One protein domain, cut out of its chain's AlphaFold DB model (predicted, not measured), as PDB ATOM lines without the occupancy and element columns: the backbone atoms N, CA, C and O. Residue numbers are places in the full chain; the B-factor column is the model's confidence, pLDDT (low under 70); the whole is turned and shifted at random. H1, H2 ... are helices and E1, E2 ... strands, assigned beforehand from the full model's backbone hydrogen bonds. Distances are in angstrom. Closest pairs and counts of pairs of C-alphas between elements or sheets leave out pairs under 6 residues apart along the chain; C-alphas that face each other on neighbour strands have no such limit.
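Overview. This is residues 2 to 79 of the 79 residues of the protein "DDE_Tnp_IS1595 domain-containing protein" of Anncaliia algerae PRA109 (UniProt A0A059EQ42). Little regular structure is present: mostly loops, set in a rough open ring, with one short helix, H1, and a small ribbon of two parallel strands, E1 and E2. Residues 2 to 19 form one side, and residues 59 to 79 fold back from E2, with residues 65 to 70 sticking out. The 78 printed residues run H1, E1, E2, a mixed class with only 19 residues in named elements. The whole is only just compact, close to loose, with a radius of gyration of the C-alphas of 13.5 A and spans of 34 by 27 by 25 A.

Along the chain. H1 is residues 20 to 28, 12.1 A, from C-alpha 20 at (-8.445, -37.371, -1.066). E1 is residues 36 to 40, 13.6 A. E2 is residues 54 to 58, 13.1 A, ending at (-1.810, -27.116, -13.758).

Arrangement. E1 and E2 are parallel neighbours at 28 degrees; N 37 and O 54 are within hydrogen-bond range at 3.0 A. H1 and E2 are apart. In H1 every O i to N i+4 pair is within range.

Size, cuts and confidence. The printed part has no cut. The link E1 to E2 is long, 13 residues. Residues 59 to 79 have pLDDT under 70.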
ATOM      1  N   LEU A   2     -14.829 -24.663 -11.467       87.31
ATOM      2  CA  LEU A   2     -15.372 -23.797 -12.524       87.31
ATOM      3  C   LEU A   2     -15.540 -24.593 -13.824       87.31
ATOM      4  O   LEU A   2     -14.578 -25.177 -14.321       87.31
ATOM      5  N   GLU A   3     -16.744 -24.575 -14.386       88.44
ATOM      6  CA  GLU A   3     -17.042 -25.095 -15.718       88.44
ATOM      7  C   GLU A   3     -16.473 -24.146 -16.791       88.44
ATOM      8  O   GLU A   3     -16.631 -22.928 -16.705       88.44
ATOM      9  N   ARG A   4     -15.805 -24.679 -17.824       83.56
ATOM     10  CA  ARG A   4     -15.194 -23.883 -18.912       83.56
ATOM     11  C   ARG A   4     -16.071 -23.794 -20.177       83.56
ATOM     12  O   ARG A   4     -15.554 -23.591 -21.271       83.56
ATOM     13  N   THR A   5     -17.390 -23.922 -20.036       86.81
ATOM     14  CA  THR A   5     -18.376 -23.634 -21.098       86.81
ATOM     15  C   THR A   5     -18.771 -22.146 -21.091       86.81
ATOM     16  O   THR A   5     -18.428 -21.434 -20.139       86.81
ATOM     17  N   PRO A   6     -19.513 -21.635 -22.098       87.62
ATOM     18  CA  PRO A   6     -20.008 -20.253 -22.097       87.62
ATOM     19  C   PRO A   6     -20.812 -19.875 -20.842       87.62
ATOM     20  O   PRO A   6     -20.753 -18.729 -20.407       87.62
ATOM     21  N   ASN A   7     -21.486 -20.848 -20.218       89.31
ATOM     22  CA  ASN A   7     -22.292 -20.659 -19.009       89.31
ATOM     23  C   ASN A   7     -21.462 -20.450 -17.730       89.31
ATOM     24  O   ASN A   7     -22.010 -19.981 -16.736       89.31
ATOM     25  N   ARG A   8     -20.170 -20.818 -17.734       86.00
ATOM     26  CA  ARG A   8     -19.200 -20.591 -16.642       86.00
ATOM     27  C   ARG A   8     -19.711 -20.921 -15.228       86.00
ATOM     28  O   ARG A   8     -19.436 -20.183 -14.284       86.00
ATOM     29  N   LYS A   9     -20.454 -22.022 -15.057       90.31
ATOM     30  CA  LYS A   9     -21.015 -22.391 -13.747       90.31
ATOM     31  C   LYS A   9     -19.902 -22.622 -12.726       90.31
ATOM     32  O   LYS A   9     -18.892 -23.267 -13.019       90.31
ATOM     33  N   ILE A  10     -20.106 -22.125 -11.509       90.69
ATOM     34  CA  ILE A  10     -19.177 -22.293 -10.390       90.69
ATOM     35  C   ILE A  10     -19.846 -23.148  -9.321       90.69
ATOM     36  O   ILE A  10     -20.971 -22.884  -8.908       90.69
ATOM     37  N   LEU A  11     -19.113 -24.150  -8.845       89.56
ATOM     38  CA  LEU A  11     -19.475 -24.962  -7.694       89.56
ATOM     39  C   LEU A  11     -18.568 -24.612  -6.510       89.56
ATOM     40  O   LEU A  11     -17.352 -24.842  -6.564       89.56
ATOM     41  N   LEU A  12     -19.172 -24.079  -5.448       91.69
ATOM     42  CA  LEU A  12     -18.557 -23.824  -4.145       91.69
ATOM     43  C   LEU A  12     -19.282 -24.689  -3.111       91.69
ATOM     44  O   LEU A  12     -20.495 -24.582  -2.964       91.69
ATOM     45  N   ILE A  13     -18.550 -25.562  -2.418       89.50
ATOM     46  CA  ILE A  13     -19.092 -26.454  -1.385       89.50
ATOM     47  C   ILE A  13     -18.219 -26.309  -0.132       89.50
ATOM     48  O   ILE A  13     -16.994 -26.413  -0.248       89.50
ATOM     49  N   PRO A  14     -18.797 -26.097   1.065       93.62
ATOM     50  CA  PRO A  14     -18.055 -26.210   2.314       93.62
ATOM     51  C   PRO A  14     -17.701 -27.683   2.565       93.62
ATOM     52  O   PRO A  14     -18.577 -28.533   2.696       93.62
ATOM     53  N   VAL A  15     -16.404 -27.990   2.632       91.25
ATOM     54  CA  VAL A  15     -15.892 -29.347   2.876       91.25
ATOM     55  C   VAL A  15     -15.080 -29.350   4.169       91.25
ATOM     56  O   VAL A  15     -14.021 -28.719   4.233       91.25
ATOM     57  N   SER A  16     -15.594 -30.052   5.184       91.38
ATOM     58  CA  SER A  16     -15.006 -30.171   6.525       91.38
ATOM     59  C   SER A  16     -13.779 -31.087   6.544       91.38
ATOM     60  O   SER A  16     -12.708 -30.670   6.974       91.38
ATOM     61  N   ASN A  17     -13.904 -32.307   6.017       91.81
ATOM     62  CA  ASN A  17     -12.786 -33.226   5.805       91.81
ATOM     63  C   ASN A  17     -12.321 -33.157   4.346       91.81
ATOM     64  O   ASN A  17     -13.028 -33.594   3.444       91.81
ATOM     65  N   ARG A  18     -11.117 -32.630   4.107       89.75
ATOM     66  CA  ARG A  18     -10.545 -32.493   2.757       89.75
ATOM     67  C   ARG A  18      -9.532 -33.595   2.411       89.75
ATOM     68  O   ARG A  18      -8.544 -33.331   1.729       89.75
ATOM     69  N   ASN A  19      -9.742 -34.816   2.906       90.62
ATOM     70  CA  ASN A  19      -8.964 -35.975   2.472       90.62
ATOM     71  C   ASN A  19      -9.255 -36.324   0.994       90.62
ATOM     72  O   ASN A  19     -10.255 -35.891   0.414       90.62
ATOM     73  N   ALA A  20      -8.363 -37.100   0.370       89.12
ATOM     74  CA  ALA A  20      -8.445 -37.371  -1.066       89.12
ATOM     75  C   ALA A  20      -9.732 -38.106  -1.471       89.12
ATOM     76  O   ALA A  20     -10.321 -37.801  -2.503       89.12
ATOM     77  N   GLU A  21     -10.197 -39.029  -0.630       91.00
ATOM     78  CA  GLU A  21     -11.431 -39.788  -0.830       91.00
ATOM     79  C   GLU A  21     -12.666 -38.878  -0.892       91.00
ATOM     80  O   GLU A  21     -13.419 -38.931  -1.865       91.00
ATOM     81  N   THR A  22     -12.831 -37.975   0.085       92.31
ATOM     82  CA  THR A  22     -13.965 -37.033   0.132       92.31
ATOM     83  C   THR A  22     -13.974 -36.129  -1.098       92.31
ATOM     84  O   THR A  22     -15.021 -35.899  -1.705       92.31
ATOM     85  N   LEU A  23     -12.803 -35.632  -1.502       90.75
ATOM     86  CA  LEU A  23     -12.668 -34.741  -2.652       90.75
ATOM     87  C   LEU A  23     -12.948 -35.457  -3.975       90.75
ATOM     88  O   LEU A  23     -13.713 -34.944  -4.788       90.75
ATOM     89  N   ILE A  24     -12.381 -36.650  -4.183       90.25
ATOM     90  CA  ILE A  24     -12.628 -37.458  -5.383       90.25
ATOM     91  C   ILE A  24     -14.114 -37.836  -5.470       90.25
ATOM     92  O   ILE A  24     -14.716 -37.677  -6.531       90.25
ATOM     93  N   TYR A  25     -14.740 -38.238  -4.359       91.94
ATOM     94  CA  TYR A  25     -16.178 -38.516  -4.296       91.94
ATOM     95  C   TYR A  25     -17.032 -37.299  -4.693       91.94
ATOM     96  O   TYR A  25     -17.942 -37.426  -5.515       91.94
ATOM     97  N   ILE A  26     -16.723 -36.108  -4.159       92.75
ATOM     98  CA  ILE A  26     -17.430 -34.869  -4.517       92.75
ATOM     99  C   ILE A  26     -17.263 -34.567  -6.010       92.75
ATOM    100  O   ILE A  26     -18.260 -34.312  -6.682       92.75
ATOM    101  N   VAL A  27     -16.042 -34.626  -6.552       91.19
ATOM    102  CA  VAL A  27     -15.800 -34.302  -7.968       91.19
ATOM    103  C   VAL A  27     -16.507 -35.306  -8.890       91.19
ATOM    104  O   VAL A  27     -17.211 -34.879  -9.801       91.19
ATOM    105  N   LYS A  28     -16.446 -36.617  -8.612       91.50
ATOM    106  CA  LYS A  28     -17.156 -37.657  -9.391       91.50
ATOM    107  C   LYS A  28     -18.679 -37.494  -9.403       91.50
ATOM    108  O   LYS A  28     -19.326 -37.875 -10.369       91.50
ATOM    109  N   ARG A  29     -19.270 -36.926  -8.346       93.94
ATOM    110  CA  ARG A  29     -20.717 -36.645  -8.284       93.94
ATOM    111  C   ARG A  29     -21.149 -35.382  -9.025       93.94
ATOM    112  O   ARG A  29     -22.349 -35.154  -9.150       93.94
ATOM    113  N   GLN A  30     -20.206 -34.534  -9.422       92.19
ATOM    114  CA  GLN A  30     -20.466 -33.175  -9.912       92.19
ATOM    115  C   GLN A  30     -19.868 -32.920 -11.304       92.19
ATOM    116  O   GLN A  30     -20.219 -31.936 -11.952       92.19
ATOM    117  N   VAL A  31     -18.978 -33.798 -11.768       90.25
ATOM    118  CA  VAL A  31     -18.331 -33.759 -13.082       90.25
ATOM    119  C   VAL A  31     -18.650 -35.047 -13.823       90.25
ATOM    120  O   VAL A  31     -18.469 -36.141 -13.294       90.25
ATOM    121  N   TYR A  32     -19.097 -34.920 -15.068       91.50
ATOM    122  CA  TYR A  32     -19.326 -36.056 -15.953       91.50
ATOM    123  C   TYR A  32     -17.995 -36.732 -16.330       91.50
ATOM    124  O   TYR A  32     -17.025 -36.036 -16.628       91.50
ATOM    125  N   PHE A  33     -17.925 -38.066 -16.326       90.88
ATOM    126  CA  PHE A  33     -16.657 -38.812 -16.428       90.88
ATOM    127  C   PHE A  33     -15.882 -38.579 -17.744       90.88
ATOM    128  O   PHE A  33     -14.653 -38.629 -17.754       90.88
ATOM    129  N   GLU A  34     -16.563 -38.237 -18.843       91.75
ATOM    130  CA  GLU A  34     -15.915 -37.907 -20.128       91.75
ATOM    131  C   GLU A  34     -15.372 -36.465 -20.184       91.75
ATOM    132  O   GLU A  34     -14.813 -36.039 -21.193       91.75
ATOM    133  N   SER A  35     -15.503 -35.692 -19.100       89.06
ATOM    134  CA  SER A  35     -14.971 -34.328 -19.025       89.06
ATOM    135  C   SER A  35     -13.441 -34.311 -19.026       89.06
ATOM    136  O   SER A  35     -12.783 -35.125 -18.378       89.06
ATOM    137  N   ILE A  36     -12.868 -33.291 -19.668       89.25
ATOM    138  CA  ILE A  36     -11.448 -32.952 -19.527       89.25
ATOM    139  C   ILE A  36     -11.283 -32.143 -18.238       89.25
ATOM    140  O   ILE A  36     -11.746 -31.002 -18.158       89.25
ATOM    141  N   ILE A  37     -10.612 -32.711 -17.236       88.19
ATOM    142  CA  ILE A  37     -10.373 -32.040 -15.955       88.19
ATOM    143  C   ILE A  37      -9.014 -31.332 -15.933       88.19
ATOM    144  O   ILE A  37      -8.006 -31.846 -16.421       88.19
ATOM    145  N   PHE A  38      -8.991 -30.136 -15.342       86.12
ATOM    146  CA  PHE A  38      -7.795 -29.315 -15.150       86.12
ATOM    147  C   PHE A  38      -7.589 -29.129 -13.653       86.12
ATOM    148  O   PHE A  38      -8.425 -28.499 -13.002       86.12
ATOM    149  N   ILE A  39      -6.531 -29.720 -13.097       81.88
ATOM    150  CA  ILE A  39      -6.341 -29.816 -11.646       81.88
ATOM    151  C   ILE A  39      -4.887 -29.503 -11.261       81.88
ATOM    152  O   ILE A  39      -3.929 -29.866 -11.946       81.88
ATOM    153  N   GLU A  40      -4.736 -28.771 -10.162       77.75
ATOM    154  CA  GLU A  40      -3.458 -28.419  -9.539       77.75
ATOM    155  C   GLU A  40      -2.848 -29.643  -8.841       77.75
ATOM    156  O   GLU A  40      -3.572 -30.514  -8.358       77.75
ATOM    157  N   ARG A  41      -1.514 -29.721  -8.717       77.56
ATOM    158  CA  ARG A  41      -0.820 -30.880  -8.101       77.56
ATOM    159  C   ARG A  41      -0.951 -30.978  -6.573       77.56
ATOM    160  O   ARG A  41      -0.025 -31.411  -5.887       77.56
ATOM    161  N   TRP A  42      -2.094 -30.597  -6.021       81.88
ATOM    162  CA  TRP A  42      -2.370 -30.768  -4.606       81.88
ATOM    163  C   TRP A  42      -2.547 -32.250  -4.247       81.88
ATOM    164  O   TRP A  42      -3.228 -33.008  -4.937       81.88
ATOM    165  N   LYS A  43      -1.959 -32.662  -3.116       80.38
ATOM    166  CA  LYS A  43      -1.930 -34.059  -2.647       80.38
ATOM    167  C   LYS A  43      -3.327 -34.673  -2.457       80.38
ATOM    168  O   LYS A  43      -3.474 -35.884  -2.603       80.38
ATOM    169  N   GLY A  44      -4.350 -33.852  -2.200       79.81
ATOM    170  CA  GLY A  44      -5.755 -34.280  -2.135       79.81
ATOM    171  C   GLY A  44      -6.313 -34.851  -3.448       79.81
ATOM    172  O   GLY A  44      -7.314 -35.553  -3.422       79.81
ATOM    173  N   TYR A  45      -5.657 -34.620  -4.588       82.31
ATOM    174  CA  TYR A  45      -6.113 -35.081  -5.904       82.31
ATOM    175  C   TYR A  45      -5.240 -36.187  -6.523       82.31
ATOM    176  O   TYR A  45      -5.385 -36.493  -7.701       82.31
ATOM    177  N   VAL A  46      -4.353 -36.828  -5.748       77.81
ATOM    178  CA  VAL A  46      -3.316 -37.757  -6.258       77.81
ATOM    179  C   VAL A  46      -3.820 -38.858  -7.216       77.81
ATOM    180  O   VAL A  46      -3.124 -39.193  -8.175       77.81
ATOM    181  N   ASN A  47      -5.039 -39.370  -7.012       82.69
ATOM    182  CA  ASN A  47      -5.621 -40.458  -7.811       82.69
ATOM    183  C   ASN A  47      -6.663 -39.998  -8.848       82.69
ATOM    184  O   ASN A  47      -7.145 -40.818  -9.626       82.69
ATOM    185  N   ILE A  48      -6.999 -38.702  -8.912       85.25
ATOM    186  CA  ILE A  48      -8.137 -38.209  -9.710       85.25
ATOM    187  C   ILE A  48      -7.961 -38.403 -11.223       85.25
ATOM    188  O   ILE A  48      -8.935 -38.481 -11.964       85.25
ATOM    189  N   LYS A  49      -6.712 -38.538 -11.683       81.75
ATOM    190  CA  LYS A  49      -6.359 -38.834 -13.079       81.75
ATOM    191  C   LYS A  49      -6.936 -40.157 -13.607       81.75
ATOM    192  O   LYS A  49      -7.003 -40.325 -14.815       81.75
ATOM    193  N   ASN A  50      -7.315 -41.080 -12.719       85.25
ATOM    194  CA  ASN A  50      -7.879 -42.384 -13.078       85.25
ATOM    195  C   ASN A  50      -9.413 -42.336 -13.241       85.25
ATOM    196  O   ASN A  50     -10.010 -43.331 -13.635       85.25
ATOM    197  N   GLU A  51     -10.052 -41.214 -12.896       86.88
ATOM    198  CA  GLU A  51     -11.512 -41.099 -12.744       86.88
ATOM    199  C   GLU A  51     -12.199 -40.398 -13.931       86.88
ATOM    200  O   GLU A  51     -13.425 -40.301 -13.964       86.88
ATOM    201  N   PHE A  52     -11.417 -39.882 -14.887       88.62
ATOM    202  CA  PHE A  52     -11.888 -39.040 -15.991       88.62
ATOM    203  C   PHE A  52     -11.157 -39.351 -17.299       88.62
ATOM    204  O   PHE A  52      -9.994 -39.748 -17.286       88.62
ATOM    205  N   SER A  53     -11.817 -39.095 -18.433       85.25
ATOM    206  CA  SER A  53     -11.273 -39.335 -19.782       85.25
ATOM    207  C   SER A  53      -9.940 -38.616 -20.050       85.25
ATOM    208  O   SER A  53      -9.076 -39.142 -20.750       85.25
ATOM    209  N   SER A  54      -9.732 -37.421 -19.481       85.19
ATOM    210  CA  SER A  54      -8.468 -36.694 -19.624       85.19
ATOM    211  C   SER A  54      -8.146 -35.840 -18.401       85.19
ATOM    212  O   SER A  54      -8.986 -35.079 -17.921       85.19
ATOM    213  N   HIS A  55      -6.896 -35.922 -17.939       84.25
ATOM    214  CA  HIS A  55      -6.373 -35.149 -16.816       84.25
ATOM    215  C   HIS A  55      -5.237 -34.221 -17.251       84.25
ATOM    216  O   HIS A  55      -4.158 -34.675 -17.643       84.25
ATOM    217  N   LYS A  56      -5.454 -32.910 -17.120       82.94
ATOM    218  CA  LYS A  56      -4.461 -31.870 -17.406       82.94
ATOM    219  C   LYS A  56      -3.975 -31.222 -16.114       82.94
ATOM    220  O   LYS A  56      -4.728 -30.585 -15.383       82.94
ATOM    221  N   THR A  57      -2.685 -31.381 -15.860       79.38
ATOM    222  CA  THR A  57      -2.009 -30.827 -14.688       79.38
ATOM    223  C   THR A  57      -1.758 -29.332 -14.850       79.38
ATOM    224  O   THR A  57      -1.185 -28.907 -15.852       79.38
ATOM    225  N   ILE A  58      -2.115 -28.548 -13.835       70.69
ATOM    226  CA  ILE A  58      -1.810 -27.116 -13.758       70.69
ATOM    227  C   ILE A  58      -0.444 -26.922 -13.082       70.69
ATOM    228  O   ILE A  58      -0.166 -27.518 -12.039       70.69
ATOM    229  N   TYR A  59       0.408 -26.090 -13.686       68.69
ATOM    230  CA  TYR A  59       1.711 -25.687 -13.159       68.69
ATOM    231  C   TYR A  59       1.689 -24.177 -12.898       68.69
ATOM    232  O   TYR A  59       1.472 -23.403 -13.826       68.69
ATOM    233  N   HIS A  60       1.933 -23.761 -11.655       58.03
ATOM    234  CA  HIS A  60       2.094 -22.348 -11.298       58.03
ATOM    235  C   HIS A  60       3.582 -21.977 -11.392       58.03
ATOM    236  O   HIS A  60       4.297 -21.965 -10.393       58.03
ATOM    237  N   SER A  61       4.069 -21.743 -12.610       53.97
ATOM    238  CA  SER A  61       5.329 -21.026 -12.843       53.97
ATOM    239  C   SER A  61       5.058 -19.520 -12.877       53.97
ATOM    240  O   SER A  61       4.014 -19.101 -13.366       53.97
ATOM    241  N   LEU A  62       5.994 -18.713 -12.368       48.34
ATOM    242  CA  LEU A  62       5.819 -17.270 -12.127       48.34
ATOM    243  C   LEU A  62       5.637 -16.402 -13.390       48.34
ATOM    244  O   LEU A  62       5.315 -15.222 -13.274       48.34
ATOM    245  N   GLU A  63       5.814 -16.959 -14.589       45.25
ATOM    246  CA  GLU A  63       5.571 -16.242 -15.842       45.25
ATOM    247  C   GLU A  63       4.066 -16.139 -16.121       45.25
ATOM    248  O   GLU A  63       3.404 -17.067 -16.592       45.25
ATOM    249  N   PHE A  64       3.525 -14.968 -15.784       45.94
ATOM    250  CA  PHE A  64       2.096 -14.663 -15.734       45.94
ATOM    251  C   PHE A  64       1.374 -14.766 -17.095       45.94
ATOM    252  O   PHE A  64       0.153 -14.909 -17.128       45.94
ATOM    253  N   GLU A  65       2.101 -14.762 -18.219       45.66
ATOM    254  CA  GLU A  65       1.531 -14.701 -19.573       45.66
ATOM    255  C   GLU A  65       2.126 -15.717 -20.567       45.66
ATOM    256  O   GLU A  65       2.639 -15.342 -21.620       45.66
ATOM    257  N   TYR A  66       1.973 -17.027 -20.327       42.59
ATOM    258  CA  TYR A  66       2.167 -18.000 -21.416       42.59
ATOM    259  C   TYR A  66       0.916 -18.125 -22.303       42.59
ATOM    260  O   TYR A  66       0.095 -19.046 -22.188       42.59
ATOM    261  N   PHE A  67       0.752 -17.152 -23.202       53.12
ATOM    262  CA  PHE A  67      -0.303 -17.157 -24.210       53.12
ATOM    263  C   PHE A  67      -0.112 -18.308 -25.211       53.12
ATOM    264  O   PHE A  67       0.763 -18.288 -26.065       53.12
ATOM    265  N   ILE A  68      -1.059 -19.249 -25.166       46.84
ATOM    266  CA  ILE A  68      -1.244 -20.372 -26.100       46.84
ATOM    267  C   ILE A  68      -0.179 -21.450 -25.890       46.84
ATOM    268  O   ILE A  68       0.810 -21.564 -26.598       46.84
ATOM    269  N   ASN A  69      -0.406 -22.293 -24.880       50.62
ATOM    270  CA  ASN A  69      -1.074 -23.563 -25.190       50.62
ATOM    271  C   ASN A  69      -2.290 -24.012 -24.321       50.62
ATOM    272  O   ASN A  69      -2.585 -25.200 -24.250       50.62
ATOM    273  N   LYS A  70      -3.112 -23.220 -23.617       45.12
ATOM    274  CA  LYS A  70      -3.211 -21.786 -23.258       45.12
ATOM    275  C   LYS A  70      -3.546 -21.684 -21.750       45.12
ATOM    276  O   LYS A  70      -4.354 -20.866 -21.324       45.12
ATOM    277  N   ILE A  71      -3.075 -22.650 -20.958       49.00
ATOM    278  CA  ILE A  71      -3.686 -23.009 -19.671       49.00
ATOM    279  C   ILE A  71      -2.966 -22.290 -18.522       49.00
ATOM    280  O   ILE A  71      -2.118 -22.869 -17.851       49.00
ATOM    281  N   HIS A  72      -3.347 -21.037 -18.282       48.53
ATOM    282  CA  HIS A  72      -3.091 -20.340 -17.020       48.53
ATOM    283  C   HIS A  72      -4.377 -20.380 -16.177       48.53
ATOM    284  O   HIS A  72      -5.467 -20.120 -16.693       48.53
ATOM    285  N   ASN A  73      -4.276 -20.708 -14.884       57.12
ATOM    286  CA  ASN A  73      -5.431 -20.773 -13.986       57.12
ATOM    287  C   ASN A  73      -5.216 -19.943 -12.721       57.12
ATOM    288  O   ASN A  73      -4.777 -20.462 -11.705       57.12
ATOM    289  N   ASN A  74      -5.662 -18.693 -12.769       43.94
ATOM    290  CA  ASN A  74      -6.606 -18.207 -11.777       43.94
ATOM    291  C   ASN A  74      -7.478 -17.123 -12.426       43.94
ATOM    292  O   ASN A  74      -7.019 -16.364 -13.274       43.94
ATOM    293  N   THR A  75      -8.773 -17.091 -12.119       48.03
ATOM    294  CA  THR A  75      -9.674 -15.993 -12.552       48.03
ATOM    295  C   THR A  75     -10.500 -15.453 -11.383       48.03
ATOM    296  O   THR A  75     -11.402 -14.652 -11.580       48.03
ATOM    297  N   ILE A  76     -10.186 -15.917 -10.169       50.91
ATOM    298  CA  ILE A  76     -10.760 -15.456  -8.900       50.91
ATOM    299  C   ILE A  76      -9.871 -14.346  -8.299       50.91
ATOM    300  O   ILE A  76     -10.361 -13.492  -7.573       50.91
ATOM    301  N   GLU A  77      -8.587 -14.295  -8.672       40.31
ATOM    302  CA  GLU A  77      -7.605 -13.281  -8.247       40.31
ATOM    303  C   GLU A  77      -7.460 -12.141  -9.276       40.31
ATOM    304  O   GLU A  77      -6.369 -11.828  -9.750       40.31
ATOM    305  N   ARG A  78      -8.583 -11.515  -9.644       34.59
ATOM    306  CA  ARG A  78      -8.595 -10.181 -10.261       34.59
ATOM    307  C   ARG A  78      -9.565  -9.289  -9.486       34.59
ATOM    308  O   ARG A  78     -10.763  -9.315  -9.758       34.59
ATOM    309  N   ASN A  79      -9.007  -8.558  -8.518       34.34
ATOM    310  CA  ASN A  79      -9.540  -7.262  -8.085       34.34
ATOM    311  C   ASN A  79      -9.278  -6.223  -9.183       34.34
ATOM    312  O   ASN A  79      -8.232  -6.367  -9.861       34.34
TER     313      ASN A  79